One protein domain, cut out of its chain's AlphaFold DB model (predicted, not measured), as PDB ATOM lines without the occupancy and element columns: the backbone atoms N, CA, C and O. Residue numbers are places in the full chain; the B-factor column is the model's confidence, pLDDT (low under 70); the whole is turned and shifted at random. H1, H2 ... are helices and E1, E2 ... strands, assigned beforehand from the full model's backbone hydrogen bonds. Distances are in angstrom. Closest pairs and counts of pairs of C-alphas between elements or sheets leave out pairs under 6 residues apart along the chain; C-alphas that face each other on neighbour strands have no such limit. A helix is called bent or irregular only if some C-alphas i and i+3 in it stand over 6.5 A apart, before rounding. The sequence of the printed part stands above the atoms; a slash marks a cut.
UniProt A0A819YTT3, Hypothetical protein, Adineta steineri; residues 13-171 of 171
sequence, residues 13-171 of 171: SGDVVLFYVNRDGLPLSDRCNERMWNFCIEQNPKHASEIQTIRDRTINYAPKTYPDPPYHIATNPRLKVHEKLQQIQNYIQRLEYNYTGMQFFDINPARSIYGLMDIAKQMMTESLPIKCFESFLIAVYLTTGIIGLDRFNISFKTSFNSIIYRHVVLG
ATOM      1  N   SER A  13      -4.797  21.337 -44.046       84.81
ATOM      2  CA  SER A  13      -3.553  21.743 -44.698       84.81
ATOM      3  C   SER A  13      -3.735  23.155 -45.255       84.81
ATOM      4  O   SER A  13      -4.376  23.331 -46.290       84.81
ATOM      5  N   GLY A  14      -3.177  24.157 -44.570       85.06
ATOM      6  CA  GLY A  14      -3.540  25.555 -44.821       85.06
ATOM      7  C   GLY A  14      -5.025  25.767 -44.520       85.06
ATOM      8  O   GLY A  14      -5.523  25.286 -43.498       85.06
ATOM      9  N   ASP A  15      -5.740  26.404 -45.441       84.88
ATOM     10  CA  ASP A  15      -7.180  26.655 -45.306       84.88
ATOM     11  C   ASP A  15      -8.050  25.446 -45.687       84.88
ATOM     12  O   ASP A  15      -9.243  25.414 -45.380       84.88
ATOM     13  N   VAL A  16      -7.457  24.415 -46.298       87.00
ATOM     14  CA  VAL A  16      -8.176  23.229 -46.777       87.00
ATOM     15  C   VAL A  16      -8.460  22.272 -45.625       87.00
ATOM     16  O   VAL A  16      -7.537  21.806 -44.953       87.00
ATOM     17  N   VAL A  17      -9.736  21.932 -45.428       91.12
ATOM     18  CA  VAL A  17     -10.168  20.846 -44.537       91.12
ATOM     19  C   VAL A  17      -9.973  19.506 -45.240       91.12
ATOM     20  O   VAL A  17     -10.506  19.285 -46.320       91.12
ATOM     21  N   LEU A  18      -9.215  18.608 -44.615       91.00
ATOM     22  CA  LEU A  18      -8.978  17.253 -45.112       91.00
ATOM     23  C   LEU A  18     -10.027  16.268 -44.585       91.00
ATOM     24  O   LEU A  18     -10.493  15.412 -45.329       91.00
ATOM     25  N   PHE A  19     -10.342  16.351 -43.290       93.38
ATOM     26  CA  PHE A  19     -11.367  15.549 -42.617       93.38
ATOM     27  C   PHE A  19     -11.629  16.082 -41.199       93.38
ATOM     28  O   PHE A  19     -10.829  16.840 -40.646       93.38
ATOM     29  N   TYR A  20     -12.726  15.647 -40.594       95.31
ATOM     30  CA  TYR A  20     -13.112  15.884 -39.207       95.31
ATOM     31  C   TYR A  20     -12.775  14.686 -38.319       95.31
ATOM     32  O   TYR A  20     -12.635  13.569 -38.809       95.31
ATOM     33  N   VAL A  21     -12.645  14.908 -37.014       94.56
ATOM     34  CA  VAL A  21     -12.393  13.859 -36.019       94.56
ATOM     35  C   VAL A  21     -13.578  13.782 -35.067       94.56
ATOM     36  O   VAL A  21     -13.908  14.763 -34.400       94.56
ATOM     37  N   ASN A  22     -14.198  12.608 -34.979       95.25
ATOM     38  CA  ASN A  22     -15.243  12.329 -34.009       95.25
ATOM     39  C   ASN A  22     -14.643  12.227 -32.603       95.25
ATOM     40  O   ASN A  22     -13.806  11.366 -32.336       95.25
ATOM     41  N   ARG A  23     -15.119  13.081 -31.698       92.12
ATOM     42  CA  ARG A  23     -14.748  13.073 -30.275       92.12
ATOM     43  C   ARG A  23     -15.911  12.782 -29.340       92.12
ATOM     44  O   ARG A  23     -15.706  12.700 -28.134       92.12
ATOM     45  N   ASP A  24     -17.105  12.610 -29.894       92.56
ATOM     46  CA  ASP A  24     -18.324  12.400 -29.117       92.56
ATOM     47  C   ASP A  24     -18.540  10.906 -28.806       92.56
ATOM     48  O   ASP A  24     -19.419  10.551 -28.026       92.56
ATOM     49  N   GLY A  25     -17.699  10.031 -29.369       92.12
ATOM     50  CA  GLY A  25     -17.799   8.584 -29.221       92.12
ATOM     51  C   GLY A  25     -18.773   7.965 -30.218       92.12
ATOM     52  O   GLY A  25     -19.103   8.565 -31.243       92.12
ATOM     53  N   LEU A  26     -19.174   6.728 -29.942       93.50
ATOM     54  CA  LEU A  26     -20.175   6.004 -30.718       93.50
ATOM     55  C   LEU A  26     -21.364   5.663 -29.805       93.50
ATOM     56  O   LEU A  26     -21.129   5.285 -28.653       93.50
ATOM     57  N   PRO A  27     -22.618   5.788 -30.283       94.50
ATOM     58  CA  PRO A  27     -23.026   6.267 -31.614       94.50
ATOM     59  C   PRO A  27     -22.658   7.742 -31.871       94.50
ATOM     60  O   PRO A  27     -22.463   8.510 -30.933       94.50
ATOM     61  N   LEU A  28     -22.530   8.130 -33.149       94.25
ATOM     62  CA  LEU A  28     -22.193   9.510 -33.524       94.25
ATOM     63  C   LEU A  28     -23.266  10.487 -33.031       94.25
ATOM     64  O   LEU A  28     -24.455  10.240 -33.211       94.25
ATOM     65  N   SER A  29     -22.838  11.630 -32.489       95.69
ATOM     66  CA  SER A  29     -23.747  12.742 -32.196       95.69
ATOM     67  C   SER A  29     -24.365  13.303 -33.479       95.69
ATOM     68  O   SER A  29     -23.732  13.263 -34.538       95.69
ATOM     69  N   ASP A  30     -25.551  13.914 -33.378       95.00
ATOM     70  CA  ASP A  30     -26.208  14.574 -34.517       95.00
ATOM     71  C   ASP A  30     -25.271  15.581 -35.189       95.00
ATOM     72  O   ASP A  30     -25.110  15.586 -36.404       95.00
ATOM     73  N   ARG A  31     -24.534  16.360 -34.389       94.50
ATOM     74  CA  ARG A  31     -23.532  17.311 -34.887       94.50
ATOM     75  C   ARG A  31     -22.459  16.631 -35.741       94.50
ATOM     76  O   ARG A  31     -22.106  17.150 -36.799       94.50
ATOM     77  N   CYS A  32     -21.888  15.520 -35.274       94.31
ATOM     78  CA  CYS A  32     -20.872  14.790 -36.035       94.31
ATOM     79  C   CYS A  32     -21.472  14.149 -37.293       94.31
ATOM     80  O   CYS A  32     -20.850  14.185 -38.354       94.31
ATOM     81  N   ASN A  33     -22.691  13.623 -37.189       94.06
ATOM     82  CA  ASN A  33     -23.416  13.006 -38.291       94.06
ATOM     83  C   ASN A  33     -23.704  14.023 -39.414       94.06
ATOM     84  O   ASN A  33     -23.325  13.796 -40.561       94.06
ATOM     85  N   GLU A  34     -24.242  15.201 -39.077       94.69
ATOM     86  CA  GLU A  34     -24.463  16.301 -40.028       94.69
ATOM     87  C   GLU A  34     -23.169  16.744 -40.713       94.69
ATOM     88  O   GLU A  34     -23.122  16.885 -41.935       94.69
ATOM     89  N   ARG A  35     -22.085  16.933 -39.947       94.69
ATOM     90  CA  ARG A  35     -20.785  17.338 -40.509       94.69
ATOM     91  C   ARG A  35     -20.250  16.326 -41.512       94.69
ATOM     92  O   ARG A  35     -19.703  16.732 -42.532       94.69
ATOM     93  N   MET A  36     -20.389  15.036 -41.216       95.69
ATOM     94  CA  MET A  36     -19.972  13.966 -42.119       95.69
ATOM     95  C   MET A  36     -20.774  14.007 -43.426       95.69
ATOM     96  O   MET A  36     -20.180  14.026 -44.501       95.69
ATOM     97  N   TRP A  37     -22.108  14.080 -43.354       95.62
ATOM     98  CA  TRP A  37     -22.946  14.130 -44.557       95.62
ATOM     99  C   TRP A  37     -22.707  15.383 -45.397       95.62
ATOM    100  O   TRP A  37     -22.543  15.272 -46.613       95.62
ATOM    101  N   ASN A  38     -22.618  16.553 -44.763       95.25
ATOM    102  CA  ASN A  38     -22.342  17.808 -45.459       95.25
ATOM    103  C   ASN A  38     -20.985  17.763 -46.164       95.25
ATOM    104  O   ASN A  38     -20.898  18.121 -47.335       95.25
ATOM    105  N   PHE A  39     -19.951  17.224 -45.508       94.94
ATOM    106  CA  PHE A  39     -18.645  17.037 -46.138       94.94
ATOM    107  C   PHE A  39     -18.730  16.144 -47.381       94.94
ATOM    108  O   PHE A  39     -18.186  16.490 -48.427       94.94
ATOM    109  N   CYS A  40     -19.436  15.012 -47.302       95.19
ATOM    110  CA  CYS A  40     -19.620  14.121 -48.448       95.19
ATOM    111  C   CYS A  40     -20.283  14.835 -49.640       95.19
ATOM    112  O   CYS A  40     -19.837  14.647 -50.775       95.19
ATOM    113  N   ILE A  41     -21.308  15.658 -49.384       95.44
ATOM    114  CA  ILE A  41     -22.022  16.445 -50.403       95.44
ATOM    115  C   ILE A  41     -21.110  17.519 -51.004       95.44
ATOM    116  O   ILE A  41     -21.031  17.635 -52.226       95.44
ATOM    117  N   GLU A  42     -20.394  18.274 -50.170       94.12
ATOM    118  CA  GLU A  42     -19.469  19.328 -50.606       94.12
ATOM    119  C   GLU A  42     -18.339  18.776 -51.485       94.12
ATOM    120  O   GLU A  42     -17.993  19.380 -52.500       94.12
ATOM    121  N   GLN A  43     -17.783  17.615 -51.125       92.81
ATOM    122  CA  GLN A  43     -16.725  16.967 -51.905       92.81
ATOM    123  C   GLN A  43     -17.250  16.315 -53.189       92.81
ATOM    124  O   GLN A  43     -16.500  16.184 -54.156       92.81
ATOM    125  N   ASN A  44     -18.528  15.923 -53.230       93.62
ATOM    126  CA  ASN A  44     -19.122  15.233 -54.376       93.62
ATOM    127  C   ASN A  44     -20.468  15.848 -54.806       93.62
ATOM    128  O   ASN A  44     -21.483  15.143 -54.808       93.62
ATOM    129  N   PRO A  45     -20.514  17.121 -55.263       95.00
ATOM    130  CA  PRO A  45     -21.782  17.804 -55.547       95.00
ATOM    131  C   PRO A  45     -22.640  17.101 -56.605       95.00
ATOM    132  O   PRO A  45     -23.865  17.138 -56.551       95.00
ATOM    133  N   LYS A  46     -21.997  16.406 -57.555       96.88
ATOM    134  CA  LYS A  46     -22.670  15.626 -58.608       96.88
ATOM    135  C   LYS A  46     -23.474  14.436 -58.068       96.88
ATOM    136  O   LYS A  46     -24.403  14.002 -58.734       96.88
ATOM    137  N   HIS A  47     -23.127  13.936 -56.882       95.00
ATOM    138  CA  HIS A  47     -23.760  12.786 -56.234       95.00
ATOM    139  C   HIS A  47     -24.622  13.195 -55.031       95.00
ATOM    140  O   HIS A  47     -25.051  12.340 -54.262       95.00
ATOM    141  N   ALA A  48     -24.905  14.491 -54.850       95.06
ATOM    142  CA  ALA A  48     -25.633  14.999 -53.687       95.06
ATOM    143  C   ALA A  48     -26.994  14.307 -53.475       95.06
ATOM    144  O   ALA A  48     -27.334  13.953 -52.349       95.06
ATOM    145  N   SER A  49     -27.747  14.043 -54.550       94.44
ATOM    146  CA  SER A  49     -29.034  13.337 -54.479       94.44
ATOM    147  C   SER A  49     -28.893  11.878 -54.035       94.44
ATOM    148  O   SER A  49     -29.725  11.377 -53.279       94.44
ATOM    149  N   GLU A  50     -27.841  11.188 -54.481       94.00
ATOM    150  CA  GLU A  50     -27.546   9.805 -54.085       94.00
ATOM    151  C   GLU A  50     -27.133   9.744 -52.614       94.00
ATOM    152  O   GLU A  50     -27.631   8.904 -51.868       94.00
ATOM    153  N   ILE A  51     -26.284  10.678 -52.179       93.25
ATOM    154  CA  ILE A  51     -25.848  10.816 -50.787       93.25
ATOM    155  C   ILE A  51     -27.052  11.082 -49.877       93.25
ATOM    156  O   ILE A  51     -27.223  10.389 -48.874       93.25
ATOM    157  N   GLN A  52     -27.929  12.013 -50.262       92.06
ATOM    158  CA  GLN A  52     -29.162  12.304 -49.530       92.06
ATOM    159  C   GLN A  52     -30.085  11.078 -49.474       92.06
ATOM    160  O   GLN A  52     -30.612  10.741 -48.420       92.06
ATOM    161  N   THR A  53     -30.201  10.334 -50.578       92.06
ATOM    162  CA  THR A  53     -30.961   9.077 -50.608       92.06
ATOM    163  C   THR A  53     -30.385   8.043 -49.638       92.06
ATOM    164  O   THR A  53     -31.147   7.352 -48.974       92.06
ATOM    165  N   ILE A  54     -29.057   7.904 -49.538       90.50
ATOM    166  CA  ILE A  54     -28.429   6.976 -48.582       90.50
ATOM    167  C   ILE A  54     -28.717   7.411 -47.143       90.50
ATOM    168  O   ILE A  54     -29.015   6.561 -46.306       90.50
ATOM    169  N   ARG A  55     -28.647   8.717 -46.873       89.75
ATOM    170  CA  ARG A  55     -28.915   9.310 -45.563       89.75
ATOM    171  C   ARG A  55     -30.365   9.105 -45.107       89.75
ATOM    172  O   ARG A  55     -30.584   8.732 -43.960       89.75
ATOM    173  N   ASP A  56     -31.328   9.316 -46.003       87.88
ATOM    174  CA  ASP A  56     -32.765   9.275 -45.693       87.88
ATOM    175  C   ASP A  56     -33.355   7.857 -45.711       87.88
ATOM    176  O   ASP A  56     -34.509   7.649 -45.327       87.88
ATOM    177  N   ARG A  57     -32.585   6.854 -46.155       82.56
ATOM    178  CA  ARG A  57     -33.022   5.453 -46.132       82.56
ATOM    179  C   ARG A  57     -33.338   5.018 -44.701       82.56
ATOM    180  O   ARG A  57     -32.447   4.867 -43.868       82.56
ATOM    181  N   THR A  58     -34.607   4.701 -44.452       60.97
ATOM    182  CA  THR A  58     -35.032   3.932 -43.281       60.97
ATOM    183  C   THR A  58     -34.401   2.539 -43.337       60.97
ATOM    184  O   THR A  58     -34.438   1.857 -44.362       60.97
ATOM    185  N   ILE A  59     -33.746   2.151 -42.240       61.97
ATOM    186  CA  ILE A  59     -32.894   0.961 -42.136       61.97
ATOM    187  C   ILE A  59     -33.706  -0.303 -42.456       61.97
ATOM    188  O   ILE A  59     -34.421  -0.822 -41.611       61.97
ATOM    189  N   ASN A  60     -33.542  -0.816 -43.673       56.56
ATOM    190  CA  ASN A  60     -33.867  -2.186 -44.073       56.56
ATOM    191  C   ASN A  60     -32.634  -2.788 -44.761       56.56
ATOM    192  O   ASN A  60     -32.687  -3.257 -45.899       56.56
ATOM    193  N   TYR A  61     -31.477  -2.708 -44.100       62.91
ATOM    194  CA  TYR A  61     -30.292  -3.411 -44.576       62.91
ATOM    195  C   TYR A  61     -30.443  -4.903 -44.279       62.91
ATOM    196  O   TYR A  61     -30.787  -5.294 -43.163       62.91
ATOM    197  N   ALA A  62     -30.132  -5.740 -45.269       58.81
ATOM    198  CA  ALA A  62     -29.754  -7.117 -44.994       58.81
ATOM    199  C   ALA A  62     -28.610  -7.111 -43.959       58.81
ATOM    200  O   ALA A  62     -27.784  -6.191 -43.999       58.81
ATOM    201  N   PRO A  63     -28.542  -8.090 -43.039       61.62
ATOM    202  CA  PRO A  63     -27.478  -8.140 -42.046       61.62
ATOM    203  C   PRO A  63     -26.117  -8.064 -42.744       61.62
ATOM    204  O   PRO A  63     -25.742  -8.953 -43.510       61.62
ATOM    205  N   LYS A  64     -25.402  -6.956 -42.523       68.50
ATOM    206  CA  LYS A  64     -24.061  -6.756 -43.065       68.50
ATOM    207  C   LYS A  64     -23.114  -7.627 -42.243       68.50
ATOM    208  O   LYS A  64     -23.139  -7.576 -41.016       68.50
ATOM    209  N   THR A  65     -22.322  -8.463 -42.905       80.31
ATOM    210  CA  THR A  65     -21.314  -9.287 -42.234       80.31
ATOM    211  C   THR A  65     -20.085  -8.430 -41.946       80.31
ATOM    212  O   THR A  65     -19.450  -7.906 -42.861       80.31
ATOM    213  N   TYR A  66     -19.755  -8.267 -40.669       86.31
ATOM    214  CA  TYR A  66     -18.548  -7.558 -40.249       86.31
ATOM    215  C   TYR A  66     -17.357  -8.527 -40.230       86.31
ATOM    216  O   TYR A  66     -17.543  -9.729 -40.020       86.31
ATOM    217  N   PRO A  67     -16.131  -8.063 -40.525       92.62
ATOM    218  CA  PRO A  67     -14.959  -8.915 -40.426       92.62
ATOM    219  C   PRO A  67     -14.649  -9.249 -38.963       92.62
ATOM    220  O   PRO A  67     -14.458  -8.351 -38.151       92.62
ATOM    221  N   ASP A  68     -14.518 -10.536 -38.645       92.19
ATOM    222  CA  ASP A  68     -14.031 -10.953 -37.330       92.19
ATOM    223  C   ASP A  68     -12.534 -10.626 -37.178       92.19
ATOM    224  O   ASP A  68     -11.739 -10.965 -38.070       92.19
ATOM    225  N   PRO A  69     -12.110 -10.000 -36.066       94.75
ATOM    226  CA  PRO A  69     -10.702  -9.709 -35.839       94.75
ATOM    227  C   PRO A  69      -9.885 -10.996 -35.630       94.75
ATOM    228  O   PRO A  69     -10.284 -11.869 -34.852       94.75
ATOM    229  N   PRO A  70      -8.700 -11.136 -36.255       94.56
ATOM    230  CA  PRO A  70      -7.920 -12.370 -36.212       94.56
ATOM    231  C   PRO A  70      -7.063 -12.474 -34.933       94.56
ATOM    232  O   PRO A  70      -5.843 -12.611 -35.003       94.56
ATOM    233  N   TYR A  71      -7.678 -12.431 -33.744       93.19
ATOM    234  CA  TYR A  71      -6.978 -12.369 -32.445       93.19
ATOM    235  C   TYR A  71      -5.957 -13.497 -32.207       93.19
ATOM    236  O   TYR A  71      -4.959 -13.302 -31.518       93.19
ATOM    237  N   HIS A  72      -6.181 -14.677 -32.786       92.12
ATOM    238  CA  HIS A  72      -5.329 -15.856 -32.590       92.12
ATOM    239  C   HIS A  72      -4.201 -15.988 -33.625       92.12
ATOM    240  O   HIS A  72      -3.422 -16.941 -33.572       92.12
ATOM    241  N   ILE A  73      -4.095 -15.056 -34.578       93.06
ATOM    242  CA  ILE A  73      -3.129 -15.148 -35.679       93.06
ATOM    243  C   ILE A  73      -1.684 -15.147 -35.172       93.06
ATOM    244  O   ILE A  73      -0.852 -15.916 -35.657       93.06
ATOM    245  N   ALA A  74      -1.396 -14.326 -34.158       91.75
ATOM    246  CA  ALA A  74      -0.042 -14.108 -33.673       91.75
ATOM    247  C   ALA A  74       0.557 -15.382 -33.065       91.75
ATOM    248  O   ALA A  74       1.702 -15.740 -33.359       91.75
ATOM    249  N   THR A  75      -0.250 -16.115 -32.296       91.19
ATOM    250  CA  THR A  75       0.155 -17.325 -31.572       91.19
ATOM    251  C   THR A  75      -0.040 -18.609 -32.370       91.19
ATOM    252  O   THR A  75       0.410 -19.660 -31.922       91.19
ATOM    253  N   ASN A  76      -0.658 -18.557 -33.554       93.75
ATOM    254  CA  ASN A  76      -0.874 -19.745 -34.374       93.75
ATOM    255  C   ASN A  76       0.475 -20.348 -34.829       93.75
ATOM    256  O   ASN A  76       1.196 -19.701 -35.598       93.75
ATOM    257  N   PRO A  77       0.835 -21.573 -34.395       92.62
ATOM    258  CA  PRO A  77       2.124 -22.181 -34.727       92.62
ATOM    259  C   PRO A  77       2.156 -22.779 -36.139       92.62
ATOM    260  O   PRO A  77       3.228 -23.094 -36.642       92.62
ATOM    261  N   ARG A  78       0.994 -22.951 -36.784       94.44
ATOM    262  CA  ARG A  78       0.889 -23.533 -38.131       94.44
ATOM    263  C   ARG A  78       1.197 -22.529 -39.238       94.44
ATOM    264  O   ARG A  78       1.448 -22.944 -40.360       94.44
ATOM    265  N   LEU A  79       1.149 -21.234 -38.925       95.75
ATOM    266  CA  LEU A  79       1.344 -20.157 -39.889       95.75
ATOM    267  C   LEU A  79       2.754 -19.585 -39.786       95.75
ATOM    268  O   LEU A  79       3.239 -19.262 -38.697       95.75
ATOM    269  N   LYS A  80       3.385 -19.379 -40.937       96.19
ATOM    270  CA  LYS A  80       4.608 -18.587 -41.069       96.19
ATOM    271  C   LYS A  80       4.289 -17.103 -40.877       96.19
ATOM    272  O   LYS A  80       3.158 -16.664 -41.074       96.19
ATOM    273  N   VAL A  81       5.303 -16.304 -40.536       96.50
ATOM    274  CA  VAL A  81       5.148 -14.855 -40.289       96.50
ATOM    275  C   VAL A  81       4.445 -14.145 -41.452       96.50
ATOM    276  O   VAL A  81       3.495 -13.407 -41.216       96.50
ATOM    277  N   HIS A  82       4.830 -14.416 -42.703       96.56
ATOM    278  CA  HIS A  82       4.195 -13.784 -43.866       96.56
ATOM    279  C   HIS A  82       2.704 -14.141 -44.014       96.56
ATOM    280  O   HIS A  82       1.911 -13.278 -44.371       96.56
ATOM    281  N   GLU A  83       2.301 -15.373 -43.688       97.38
ATOM    282  CA  GLU A  83       0.896 -15.804 -43.739       97.38
ATOM    283  C   GLU A  83       0.076 -15.107 -42.648       97.38
ATOM    284  O   GLU A  83      -1.057 -14.686 -42.887       97.38
ATOM    285  N   LYS A  84       0.668 -14.921 -41.457       97.69
ATOM    286  CA  LYS A  84       0.061 -14.133 -40.375       97.69
ATOM    287  C   LYS A  84      -0.155 -12.686 -40.813       97.69
ATOM    288  O   LYS A  84      -1.259 -12.164 -40.678       97.69
ATOM    289  N   LEU A  85       0.878 -12.061 -41.383       97.88
ATOM    290  CA  LEU A  85       0.812 -10.690 -41.893       97.88
ATOM    291  C   LEU A  85      -0.225 -10.542 -43.012       97.88
ATOM    292  O   LEU A  85      -0.988  -9.581 -43.005       97.88
ATOM    293  N   GLN A  86      -0.315 -11.512 -43.926       97.94
ATOM    294  CA  GLN A  86      -1.313 -11.502 -44.994       97.94
ATOM    295  C   GLN A  86      -2.742 -11.541 -44.437       97.94
ATOM    296  O   GLN A  86      -3.592 -10.775 -44.881       97.94
ATOM    297  N   GLN A  87      -3.019 -12.383 -43.439       97.81
ATOM    298  CA  GLN A  87      -4.347 -12.429 -42.818       97.81
ATOM    299  C   GLN A  87      -4.689 -11.140 -42.059       97.81
ATOM    300  O   GLN A  87      -5.820 -10.666 -42.149       97.81
ATOM    301  N   ILE A  88      -3.714 -10.534 -41.371       98.12
ATOM    302  CA  ILE A  88      -3.881  -9.220 -40.731       98.12
ATOM    303  C   ILE A  88      -4.186  -8.145 -41.784       98.12
ATOM    304  O   ILE A  88      -5.118  -7.359 -41.614       98.12
ATOM    305  N   GLN A  89      -3.450  -8.130 -42.896       98.19
ATOM    306  CA  GLN A  89      -3.664  -7.173 -43.980       98.19
ATOM    307  C   GLN A  89      -5.037  -7.351 -44.641       98.19
ATOM    308  O   GLN A  89      -5.709  -6.355 -44.913       98.19
ATOM    309  N   ASN A  90      -5.478  -8.595 -44.849       97.88
ATOM    310  CA  ASN A  90      -6.807  -8.907 -45.374       97.88
ATOM    311  C   ASN A  90      -7.910  -8.417 -44.424       97.88
ATOM    312  O   ASN A  90      -8.908  -7.860 -44.876       97.88
ATOM    313  N   TYR A  91      -7.733  -8.589 -43.110       98.06
ATOM    314  CA  TYR A  91      -8.658  -8.052 -42.111       98.06
ATOM    315  C   TYR A  91      -8.751  -6.520 -42.191       98.06
ATOM    316  O   TYR A  91      -9.844  -5.980 -42.332       98.06
ATOM    317  N   ILE A  92      -7.606  -5.827 -42.201       97.94
ATOM    318  CA  ILE A  92      -7.535  -4.362 -42.334       97.94
ATOM    319  C   ILE A  92      -8.206  -3.884 -43.630       97.94
ATOM    320  O   ILE A  92      -8.915  -2.883 -43.619       97.94
ATOM    321  N   GLN A  93      -8.024  -4.597 -44.746       97.19
ATOM    322  CA  GLN A  93      -8.672  -4.262 -46.019       97.19
ATOM    323  C   GLN A  93     -10.196  -4.402 -45.959       97.19
ATOM    324  O   GLN A  93     -10.894  -3.577 -46.541       97.19
ATOM    325  N   ARG A  94     -10.714  -5.406 -45.240       96.94
ATOM    326  CA  ARG A  94     -12.162  -5.612 -45.056       96.94
ATOM    327  C   ARG A  94     -12.828  -4.540 -44.194       96.94
ATOM    328  O   ARG A  94     -14.044  -4.418 -44.268       96.94
ATOM    329  N   LEU A  95     -12.065  -3.790 -43.395       96.31
ATOM    330  CA  LEU A  95     -12.578  -2.601 -42.708       96.31
ATOM    331  C   LEU A  95     -12.798  -1.431 -43.674       96.31
ATOM    332  O   LEU A  95     -13.601  -0.563 -43.374       96.31
ATOM    333  N   GLU A  96     -12.158  -1.452 -44.848       96.25
ATOM    334  CA  GLU A  96     -12.181  -0.397 -45.865       96.25
ATOM    335  C   GLU A  96     -11.451   0.889 -45.437       96.25
ATOM    336  O   GLU A  96     -11.335   1.241 -44.257       96.25
ATOM    337  N   TYR A  97     -10.926   1.616 -46.427       96.62
ATOM    338  CA  TYR A  97     -10.348   2.931 -46.173       96.62
ATOM    339  C   TYR A  97     -11.462   3.965 -45.990       96.62
ATOM    340  O   TYR A  97     -12.408   4.034 -46.772       96.62
ATOM    341  N   ASN A  98     -11.332   4.807 -44.973       97.06
ATOM    342  CA  ASN A  98     -12.333   5.806 -44.642       97.06
ATOM    343  C   ASN A  98     -12.259   7.043 -45.556       97.06
ATOM    344  O   ASN A  98     -11.387   7.909 -45.392       97.06
ATOM    345  N   TYR A  99     -13.250   7.157 -46.444       93.81
ATOM    346  CA  TYR A  99     -13.462   8.292 -47.348       93.81
ATOM    347  C   TYR A  99     -14.618   9.222 -46.938       93.81
ATOM    348  O   TYR A  99     -14.935  10.146 -47.678       93.81
ATOM    349  N   THR A 100     -15.234   9.038 -45.765       94.31
ATOM    350  CA  THR A 100     -16.426   9.813 -45.351       94.31
ATOM    351  C   THR A 100     -16.107  11.246 -44.918       94.31
ATOM    352  O   THR A 100     -16.999  12.017 -44.581       94.31
ATOM    353  N   GLY A 101     -14.820  11.597 -44.839       92.31
ATOM    354  CA  GLY A 101     -14.380  12.864 -44.263       92.31
ATOM    355  C   GLY A 101     -14.543  12.958 -42.748       92.31
ATOM    356  O   GLY A 101     -14.267  14.013 -42.195       92.31
ATOM    357  N   MET A 102     -14.932  11.877 -42.066       96.31
ATOM    358  CA  MET A 102     -15.011  11.799 -40.608       96.31
ATOM    359  C   MET A 102     -14.171  10.624 -40.109       96.31
ATOM    360  O   MET A 102     -14.511   9.471 -40.344       96.31
ATOM    361  N   GLN A 103     -13.077  10.901 -39.404       96.38
ATOM    362  CA  GLN A 103     -12.360   9.890 -38.633       96.38
ATOM    363  C   GLN A 103     -13.210   9.511 -37.415       96.38
ATOM    364  O   GLN A 103     -13.550  10.382 -36.616       96.38
ATOM    365  N   PHE A 104     -13.561   8.232 -37.275       96.94
ATOM    366  CA  PHE A 104     -14.527   7.790 -36.263       96.94
ATOM    367  C   PHE A 104     -13.933   7.662 -34.860       96.94
ATOM    368  O   PHE A 104     -14.668   7.803 -33.882       96.94
ATOM    369  N   PHE A 105     -12.621   7.428 -34.757       95.25
ATOM    370  CA  PHE A 105     -11.934   7.203 -33.489       95.25
ATOM    371  C   PHE A 105     -10.966   8.352 -33.193       95.25
ATOM    372  O   PHE A 105     -10.063   8.636 -33.984       95.25
ATOM    373  N   ASP A 106     -11.125   9.024 -32.050       92.44
ATOM    374  CA  ASP A 106     -10.181  10.058 -31.617       92.44
ATOM    375  C   ASP A 106      -8.884   9.417 -31.124       92.44
ATOM    376  O   ASP A 106      -8.845   8.726 -30.101       92.44
ATOM    377  N   ILE A 107      -7.798   9.659 -31.853       91.38
ATOM    378  CA  ILE A 107      -6.485   9.131 -31.502       91.38
ATOM    379  C   ILE A 107      -5.584  10.286 -31.115       91.38
ATOM    380  O   ILE A 107      -5.222  11.128 -31.938       91.38
ATOM    381  N   ASN A 108      -5.155  10.254 -29.859       89.75
ATOM    382  CA  ASN A 108      -4.077  11.081 -29.351       89.75
ATOM    383  C   ASN A 108      -2.767  10.263 -29.374       89.75
ATOM    384  O   ASN A 108      -2.595   9.399 -28.511       89.75
ATOM    385  N   PRO A 109      -1.821  10.546 -30.298       84.19
ATOM    386  CA  PRO A 109      -0.562   9.806 -30.405       84.19
ATOM    387  C   PRO A 109       0.349   9.911 -29.173       84.19
ATOM    388  O   PRO A 109       1.286   9.132 -29.057       84.19
ATOM    389  N   ALA A 110       0.112  10.877 -28.275       86.94
ATOM    390  CA  ALA A 110       0.867  11.037 -27.030       86.94
ATOM    391  C   ALA A 110       0.335  10.163 -25.878       86.94
ATOM    392  O   ALA A 110       0.904  10.180 -24.786       86.94
ATOM    393  N   ARG A 111      -0.759   9.411 -26.082       90.06
ATOM    394  CA  ARG A 111      -1.228   8.420 -25.103       90.06
ATOM    395  C   ARG A 111      -0.201   7.301 -24.927       90.06
ATOM    396  O   ARG A 111       0.595   7.014 -25.818       90.06
ATOM    397  N   SER A 112      -0.262   6.638 -23.773       94.62
ATOM    398  CA  SER A 112       0.517   5.424 -23.530       94.62
ATOM    399  C   SER A 112       0.180   4.345 -24.560       94.62
ATOM    400  O   SER A 112      -0.934   4.300 -25.090       94.62
ATOM    401  N   ILE A 113       1.123   3.430 -24.801       91.62
ATOM    402  CA  ILE A 113       0.905   2.317 -25.731       91.62
ATOM    403  C   ILE A 113      -0.332   1.497 -25.344       91.62
ATOM    404  O   ILE A 113      -1.133   1.180 -26.213       91.62
ATOM    405  N   TYR A 114      -0.557   1.250 -24.049       94.50
ATOM    406  CA  TYR A 114      -1.752   0.563 -23.552       94.50
ATOM    407  C   TYR A 114      -3.039   1.292 -23.943       94.50
ATOM    408  O   TYR A 114      -3.940   0.675 -24.504       94.50
ATOM    409  N   GLY A 115      -3.089   2.614 -23.751       95.81
ATOM    410  CA  GLY A 115      -4.244   3.413 -24.154       95.81
ATOM    411  C   GLY A 115      -4.477   3.402 -25.666       95.81
ATOM    412  O   GLY A 115      -5.622   3.384 -26.103       95.81
ATOM    413  N   LEU A 116      -3.416   3.373 -26.478       95.31
ATOM    414  CA  LEU A 116      -3.534   3.221 -27.933       95.31
ATOM    415  C   LEU A 116      -4.036   1.824 -28.333       95.31
ATOM    416  O   LEU A 116      -4.825   1.706 -29.268       95.31
ATOM    417  N   MET A 117      -3.614   0.775 -27.621       96.44
ATOM    418  CA  MET A 117      -4.080  -0.596 -27.853       96.44
ATOM    419  C   MET A 117      -5.558  -0.771 -27.489       96.44
ATOM    420  O   MET A 117      -6.257  -1.515 -28.171       96.44
ATOM    421  N   ASP A 118      -6.063  -0.076 -26.470       96.50
ATOM    422  CA  ASP A 118      -7.494  -0.108 -26.146       96.50
ATOM    423  C   ASP A 118      -8.344   0.568 -27.228       96.50
ATOM    424  O   ASP A 118      -9.394   0.038 -27.593       96.50
ATOM    425  N   ILE A 119      -7.855   1.658 -27.832       96.31
ATOM    426  CA  ILE A 119      -8.518   2.251 -29.005       96.31
ATOM    427  C   ILE A 119      -8.476   1.262 -30.180       96.31
ATOM    428  O   ILE A 119      -9.492   1.064 -30.834       96.31
ATOM    429  N   ALA A 120      -7.350   0.580 -30.434       97.50
ATOM    430  CA  ALA A 120      -7.272  -0.425 -31.500       97.50
ATOM    431  C   ALA A 120      -8.294  -1.563 -31.310       97.50
ATOM    432  O   ALA A 120      -8.952  -1.958 -32.270       97.50
ATOM    433  N   LYS A 121      -8.486  -2.052 -30.076       96.56
ATOM    434  CA  LYS A 121      -9.554  -3.018 -29.760       96.56
ATOM    435  C   LYS A 121     -10.934  -2.442 -30.057       96.56
ATOM    436  O   LYS A 121     -11.737  -3.123 -30.682       96.56
ATOM    437  N   GLN A 122     -11.194  -1.199 -29.650       96.38
ATOM    438  CA  GLN A 122     -12.460  -0.529 -29.939       96.38
ATOM    439  C   GLN A 122     -12.716  -0.447 -31.450       96.38
ATOM    440  O   GLN A 122     -13.799  -0.812 -31.889       96.38
ATOM    441  N   MET A 123     -11.720  -0.063 -32.257       97.69
ATOM    442  CA  MET A 123     -11.858  -0.021 -33.720       97.69
ATOM    443  C   MET A 123     -12.289  -1.369 -34.301       97.69
ATOM    444  O   MET A 123     -13.155  -1.425 -35.169       97.69
ATOM    445  N   MET A 124     -11.695  -2.454 -33.805       97.19
ATOM    446  CA  MET A 124     -12.007  -3.807 -34.256       97.19
ATOM    447  C   MET A 124     -13.389  -4.285 -33.798       97.19
ATOM    448  O   MET A 124     -14.059  -4.991 -34.545       97.19
ATOM    449  N   THR A 125     -13.835  -3.883 -32.604       95.38
ATOM    450  CA  THR A 125     -15.191  -4.158 -32.102       95.38
ATOM    451  C   THR A 125     -16.252  -3.431 -32.924       95.38
ATOM    452  O   THR A 125     -17.244  -4.034 -33.316       95.38
ATOM    453  N   GLU A 126     -16.032  -2.150 -33.214       95.38
ATOM    454  CA  GLU A 126     -16.993  -1.297 -33.924       95.38
ATOM    455  C   GLU A 126     -16.983  -1.542 -35.443       95.38
ATOM    456  O   GLU A 126     -17.959  -1.251 -36.127       95.38
ATOM    457  N   SER A 127     -15.890  -2.104 -35.982       95.88
ATOM    458  CA  SER A 127     -15.766  -2.540 -37.382       95.88
ATOM    459  C   SER A 127     -16.132  -1.462 -38.419       95.88
ATOM    460  O   SER A 127     -16.737  -1.748 -39.454       95.88
ATOM    461  N   LEU A 128     -15.751  -0.209 -38.144       95.94
ATOM    462  CA  LEU A 128     -15.949   0.931 -39.044       95.94
ATOM    463  C   LEU A 128     -14.731   1.161 -39.958       95.94
ATOM    464  O   LEU A 128     -13.617   0.784 -39.588       95.94
ATOM    465  N   PRO A 129     -14.906   1.850 -41.104       96.94
ATOM    466  CA  PRO A 129     -13.795   2.256 -41.958       96.94
ATOM    467  C   PRO A 129     -12.726   3.081 -41.250       96.94
ATOM    468  O   PRO A 129     -13.020   3.981 -40.460       96.94
ATOM    469  N   ILE A 130     -11.471   2.837 -41.625       97.50
ATOM    470  CA  ILE A 130     -10.279   3.379 -40.957       97.50
ATOM    471  C   ILE A 130      -9.347   4.128 -41.918       97.50
ATOM    472  O   ILE A 130      -9.343   3.917 -43.129       97.50
ATOM    473  N   LYS A 131      -8.516   5.019 -41.381       96.25
ATOM    474  CA  LYS A 131      -7.424   5.720 -42.068       96.25
ATOM    475  C   LYS A 131      -6.074   5.087 -41.725       96.25
ATOM    476  O   LYS A 131      -5.967   4.109 -40.989       96.25
ATOM    477  N   CYS A 132      -4.998   5.662 -42.256       95.75
ATOM    478  CA  CYS A 132      -3.657   5.086 -42.152       95.75
ATOM    479  C   CYS A 132      -3.122   4.972 -40.716       95.75
ATOM    480  O   CYS A 132      -2.423   4.013 -40.412       95.75
ATOM    481  N   PHE A 133      -3.452   5.908 -39.817       94.69
ATOM    482  CA  PHE A 133      -2.983   5.813 -38.430       94.69
ATOM    483  C   PHE A 133      -3.809   4.829 -37.590       94.69
ATOM    484  O   PHE A 133      -3.245   4.093 -36.789       94.69
ATOM    485  N   GLU A 134      -5.119   4.748 -37.827       97.38
ATOM    486  CA  GLU A 134      -5.994   3.712 -37.258       97.38
ATOM    487  C   GLU A 134      -5.519   2.312 -37.684       97.38
ATOM    488  O   GLU A 134      -5.277   1.443 -36.847       97.38
ATOM    489  N   SER A 135      -5.253   2.133 -38.983       97.62
ATOM    490  CA  SER A 135      -4.677   0.904 -39.541       97.62
ATOM    491  C   SER A 135      -3.314   0.557 -38.933       97.62
ATOM    492  O   SER A 135      -3.087  -0.598 -38.573       97.62
ATOM    493  N   PHE A 136      -2.434   1.547 -38.749       97.44
ATOM    494  CA  PHE A 136      -1.153   1.363 -38.064       97.44
ATOM    495  C   PHE A 136      -1.343   0.808 -36.642       97.44
ATOM    496  O   PHE A 136      -0.671  -0.154 -36.273       97.44
ATOM    497  N   LEU A 137      -2.276   1.353 -35.854       97.62
ATOM    498  CA  LEU A 137      -2.527   0.875 -34.489       97.62
ATOM    499  C   LEU A 137      -3.111  -0.541 -34.456       97.62
ATOM    500  O   LEU A 137      -2.665  -1.356 -33.648       97.62
ATOM    501  N   ILE A 138      -4.056  -0.853 -35.346       98.12
ATOM    502  CA  ILE A 138      -4.613  -2.207 -35.483       98.12
ATOM    503  C   ILE A 138      -3.510  -3.206 -35.846       98.12
ATOM    504  O   ILE A 138      -3.423  -4.273 -35.241       98.12
ATOM    505  N   ALA A 139      -2.627  -2.854 -36.784       97.88
ATOM    506  CA  ALA A 139      -1.505  -3.703 -37.165       97.88
ATOM    507  C   ALA A 139      -0.534  -3.920 -35.993       97.88
ATOM    508  O   ALA A 139      -0.154  -5.059 -35.726       97.88
ATOM    509  N   VAL A 140      -0.177  -2.873 -35.240       97.06
ATOM    510  CA  VAL A 140       0.660  -2.996 -34.029       97.06
ATOM    511  C   VAL A 140       0.007  -3.925 -33.003       97.06
ATOM    512  O   VAL A 140       0.681  -4.793 -32.443       97.06
ATOM    513  N   TYR A 141      -1.303  -3.787 -32.790       97.69
ATOM    514  CA  TYR A 141      -2.051  -4.641 -31.875       97.69
ATOM    515  C   TYR A 141      -2.025  -6.110 -32.320       97.69
ATOM    516  O   TYR A 141      -1.567  -6.970 -31.571       97.69
ATOM    517  N   LEU A 142      -2.437  -6.402 -33.558       97.88
ATOM    518  CA  LEU A 142      -2.575  -7.772 -34.072       97.88
ATOM    519  C   LEU A 142      -1.238  -8.492 -34.298       97.88
ATOM    520  O   LEU A 142      -1.190  -9.720 -34.306       97.88
ATOM    521  N   THR A 143      -0.147  -7.747 -34.476       97.19
ATOM    522  CA  THR A 143       1.208  -8.311 -34.595       97.19
ATOM    523  C   THR A 143       1.892  -8.526 -33.247       97.19
ATOM    524  O   THR A 143       2.969  -9.124 -33.187       97.19
ATOM    525  N   THR A 144       1.292  -8.064 -32.146       95.31
ATOM    526  CA  THR A 144       1.842  -8.296 -30.809       95.31
ATOM    527  C   THR A 144       1.836  -9.793 -30.495       95.31
ATOM    528  O   THR A 144       0.810 -10.459 -30.584       95.31
ATOM    529  N   GLY A 145       3.007 -10.329 -30.140       93.31
ATOM    530  CA  GLY A 145       3.202 -11.756 -29.864       93.31
ATOM    531  C   GLY A 145       3.696 -12.588 -31.053       93.31
ATOM    532  O   GLY A 145       3.952 -13.778 -30.877       93.31
ATOM    533  N   ILE A 146       3.885 -12.001 -32.243       96.38
ATOM    534  CA  ILE A 146       4.584 -12.684 -33.343       96.38
ATOM    535  C   ILE A 146       6.089 -12.693 -33.041       96.38
ATOM    536  O   ILE A 146       6.747 -11.656 -33.059       96.38
ATOM    537  N   ILE A 147       6.636 -13.875 -32.761       93.12
ATOM    538  CA  ILE A 147       8.062 -14.054 -32.460       93.12
ATOM    539  C   ILE A 147       8.897 -13.804 -33.722       93.12
ATOM    540  O   ILE A 147       8.585 -14.340 -34.786       93.12
ATOM    541  N   GLY A 148       9.970 -13.018 -33.589       92.19
ATOM    542  CA  GLY A 148      10.891 -12.702 -34.687       92.19
ATOM    543  C   GLY A 148      10.373 -11.646 -35.671       92.19
ATOM    544  O   GLY A 148      10.927 -11.529 -36.759       92.19
ATOM    545  N   LEU A 149       9.315 -10.909 -35.313       96.56
ATOM    546  CA  LEU A 149       8.800  -9.786 -36.093       96.56
ATOM    547  C   LEU A 149       9.106  -8.460 -35.385       96.56
ATOM    548  O   LEU A 149       8.444  -8.095 -34.408       96.56
ATOM    549  N   ASP A 150      10.078  -7.732 -35.920       96.75
ATOM    550  CA  ASP A 150      10.309  -6.337 -35.561       96.75
ATOM    551  C   ASP A 150       9.316  -5.428 -36.281       96.75
ATOM    552  O   ASP A 150       8.791  -5.764 -37.341       96.75
ATOM    553  N   ARG A 151       9.017  -4.291 -35.655       96.62
ATOM    554  CA  ARG A 151       8.019  -3.336 -36.135       96.62
ATOM    555  C   ARG A 151       8.539  -1.936 -35.926       96.62
ATOM    556  O   ARG A 151       8.976  -1.602 -34.823       96.62
ATOM    557  N   PHE A 152       8.438  -1.099 -36.943       96.19
ATOM    558  CA  PHE A 152       8.860   0.292 -36.843       96.19
ATOM    559  C   PHE A 152       7.947   1.202 -37.656       96.19
ATOM    560  O   PHE A 152       7.239   0.791 -38.570       96.19
ATOM    561  N   ASN A 153       7.903   2.477 -37.288       94.50
ATOM    562  CA  ASN A 153       7.062   3.443 -37.973       94.50
ATOM    563  C   ASN A 153       7.767   3.977 -39.227       94.50
ATOM    564  O   ASN A 153       8.863   4.528 -39.143       94.50
ATOM    565  N   ILE A 154       7.086   3.936 -40.371       96.94
ATOM    566  CA  ILE A 154       7.513   4.647 -41.580       96.94
ATOM    567  C   ILE A 154       6.502   5.762 -41.832       96.94
ATOM    568  O   ILE A 154       5.313   5.518 -42.027       96.94
ATOM    569  N   SER A 155       6.955   7.013 -41.761       95.56
ATOM    570  CA  SER A 155       6.099   8.196 -41.893       95.56
ATOM    571  C   SER A 155       6.481   9.022 -43.112       95.56
ATOM    572  O   SER A 155       7.648   9.350 -43.302       95.56
ATOM    573  N   PHE A 156       5.476   9.452 -43.865       95.56
ATOM    574  CA  PHE A 156       5.620  10.288 -45.047       95.56
ATOM    575  C   PHE A 156       4.965  11.648 -44.815       95.56
ATOM    576  O   PHE A 156       3.853  11.745 -44.289       95.56
ATOM    577  N   LYS A 157       5.653  12.709 -45.237       95.44
ATOM    578  CA  LYS A 157       5.085  14.045 -45.428       95.44
ATOM    579  C   LYS A 157       5.285  14.393 -46.895       95.44
ATOM    580  O   LYS A 157       6.421  14.571 -47.321       95.44
ATOM    581  N   THR A 158       4.203  14.465 -47.648       94.00
ATOM    582  CA  THR A 158       4.226  14.727 -49.089       94.00
ATOM    583  C   THR A 158       3.458  16.007 -49.394       94.00
ATOM    584  O   THR A 158       2.664  16.475 -48.578       94.00
ATOM    585  N   SER A 159       3.722  16.602 -50.554       94.94
ATOM    586  CA  SER A 159       2.949  17.727 -51.071       94.94
ATOM    587  C   SER A 159       2.390  17.374 -52.438       94.94
ATOM    588  O   SER A 159       3.101  16.810 -53.265       94.94
ATOM    589  N   PHE A 160       1.125  17.704 -52.662       93.88
ATOM    590  CA  PHE A 160       0.474  17.595 -53.958       93.88
ATOM    591  C   PHE A 160      -0.485  18.774 -54.113       93.88
ATOM    592  O   PHE A 160      -1.269  19.044 -53.207       93.88
ATOM    593  N   ASN A 161      -0.384  19.517 -55.219       93.81
ATOM    594  CA  ASN A 161      -1.153  20.747 -55.460       93.81
ATOM    595  C   ASN A 161      -1.117  21.738 -54.279       93.81
ATOM    596  O   ASN A 161      -2.146  22.261 -53.865       93.81
ATOM    597  N   SER A 162       0.068  21.951 -53.693       90.81
ATOM    598  CA  SER A 162       0.284  22.802 -52.506       90.81
ATOM    599  C   SER A 162      -0.419  22.344 -51.220       90.81
ATOM    600  O   SER A 162      -0.294  22.996 -50.184       90.81
ATOM    601  N   ILE A 163      -1.096  21.195 -51.239       90.94
ATOM    602  CA  ILE A 163      -1.673  20.556 -50.058       90.94
ATOM    603  C   ILE A 163      -0.632  19.597 -49.480       90.94
ATOM    604  O   ILE A 163       0.003  18.828 -50.204       90.94
ATOM    605  N   ILE A 164      -0.425  19.656 -48.167       92.69
ATOM    606  CA  ILE A 164       0.457  18.755 -47.431       92.69
ATOM    607  C   ILE A 164      -0.347  17.558 -46.941       92.69
ATOM    608  O   ILE A 164      -1.270  17.694 -46.139       92.69
ATOM    609  N   TYR A 165       0.086  16.371 -47.348       90.31
ATOM    610  CA  TYR A 165      -0.465  15.104 -46.900       90.31
ATOM    611  C   TYR A 165       0.513  14.419 -45.953       90.31
ATOM    612  O   TYR A 165       1.738  14.514 -46.082       90.31
ATOM    613  N   ARG A 166      -0.042  13.734 -44.956       91.88
ATOM    614  CA  ARG A 166       0.722  12.945 -43.993       91.88
ATOM    615  C   ARG A 166       0.201  11.526 -44.027       91.88
ATOM    616  O   ARG A 166      -1.001  11.308 -43.913       91.88
ATOM    617  N   HIS A 167       1.115  10.583 -44.171       94.81
ATOM    618  CA  HIS A 167       0.797   9.167 -44.232       94.81
ATOM    619  C   HIS A 167       1.754   8.385 -43.340       94.81
ATOM    620  O   HIS A 167       2.869   8.832 -43.061       94.81
ATOM    621  N   VAL A 168       1.311   7.235 -42.857       95.62
ATOM    622  CA  VAL A 168       2.094   6.364 -41.984       95.62
ATOM    623  C   VAL A 168       1.735   4.921 -42.273       95.62
ATOM    624  O   VAL A 168       0.566   4.611 -42.496       95.62
ATOM    625  N   VAL A 169       2.750   4.069 -42.261       96.75
ATOM    626  CA  VAL A 169       2.626   2.619 -42.390       96.75
ATOM    627  C   VAL A 169       3.479   1.942 -41.319       96.75
ATOM    628  O   VAL A 169       4.393   2.558 -40.756       96.75
ATOM    629  N   LEU A 170       3.153   0.686 -41.019       97.50
ATOM    630  CA  LEU A 170       3.965  -0.172 -40.162       97.50
ATOM    631  C   LEU A 170       4.977  -0.909 -41.046       97.50
ATOM    632  O   LEU A 170       4.564  -1.641 -41.945       97.50
ATOM    633  N   GLY A 171       6.263  -0.642 -40.824       95.69
ATOM    634  CA  GLY A 171       7.385  -1.360 -41.429       95.69
ATOM    635  C   GLY A 171       7.787  -2.578 -40.621       95.69
ATOM    636  O   GLY A 171       7.506  -2.583 -39.395       95.69
TER     637      GLY A 171
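AT A GLANCE: This is residues 13 to 171 of the 171 residues of the protein "Hypothetical protein" of Adineta steineri (UniProt A0A819YTT3). Three helices make a core, H5 between H3 and H4, and a long two-stranded hairpin, E2 and E3, packs on H5 with one end of E3. Apart from this core is a helical hairpin, H1 and H2, with strand E1 beside H1; the long link from H2 to H3 leads back to the core, and residues 56 to 64 stick out. The printed part has 159 residues, in the order E1 H1 H2 H3 H4 H5 E2 E3, with an antiparallel sheet E2 - E3; the class is mixed, helices and strands. It is only just compact, close to loose, with a radius of gyration of the C-alphas of 17.7 A and spans of 51 by 43 by 27 A.

HOW THE PARTS SIT: E1, residues 16 to 21, pairs with no named strand, but its residues 20 to 21 make a short parallel pairing with residues 102 to 103. H1, residues 30 to 43, and H2, residues 45 to 56, form a helical hairpin at a shallow tilt of 29 degrees, opposite ways; residues 37 to 41 of H1 alone touch H2, the closest C-alphas being those of Ile 41 and Ala 48, 5.1 A apart. H3, residues 81 to 95, is apart from H1 and H2. With residues 88 to 92 alone it touches H5, residues 132 to 142, at a steep tilt of 46 degrees; their closest C-alphas are those of Ile 92 and Ser 135, 6.6 A. H4, residues 113 to 126, touches H5 about perpendicular, at 80 degrees, closest at the C-alphas of Ala 120 and Ile 138, 5.1 A. E2, residues 153 to 160, and E3, residues 163 to 170, are a hairpin, with N 156 and O 167 within hydrogen-bond range at 2.8 A; the closest C-alphas of H5 and E3 are those of Phe 136 and Leu 170, 5.7 A. Each O i to N i+4 pair is within hydrogen-bond range in H1, H3, H4 and H5, and 6 of 8 in H2, which is irregular: C-alphas 46 and 49 are 7.9 A apart.

IN THESE COORDINATES: E1 begins at C-alpha 16 (-8.176, 23.229, -46.777). From first to last C-alpha H1 measures 19.9 A, H3 21.7 A, H4 20.0 A, E2 22.3 A and E3 23.7 A. E3 ends at C-alpha 170 (3.965, -0.172, -40.162).

THE WHOLE: The farthest C-alphas, of Ser 49 and Gly 148, are 51.6 A apart. The printed part has no cut; the links H2 to H3 and H3 to H4 are long. Residues 58 to 64 have pLDDT under 70.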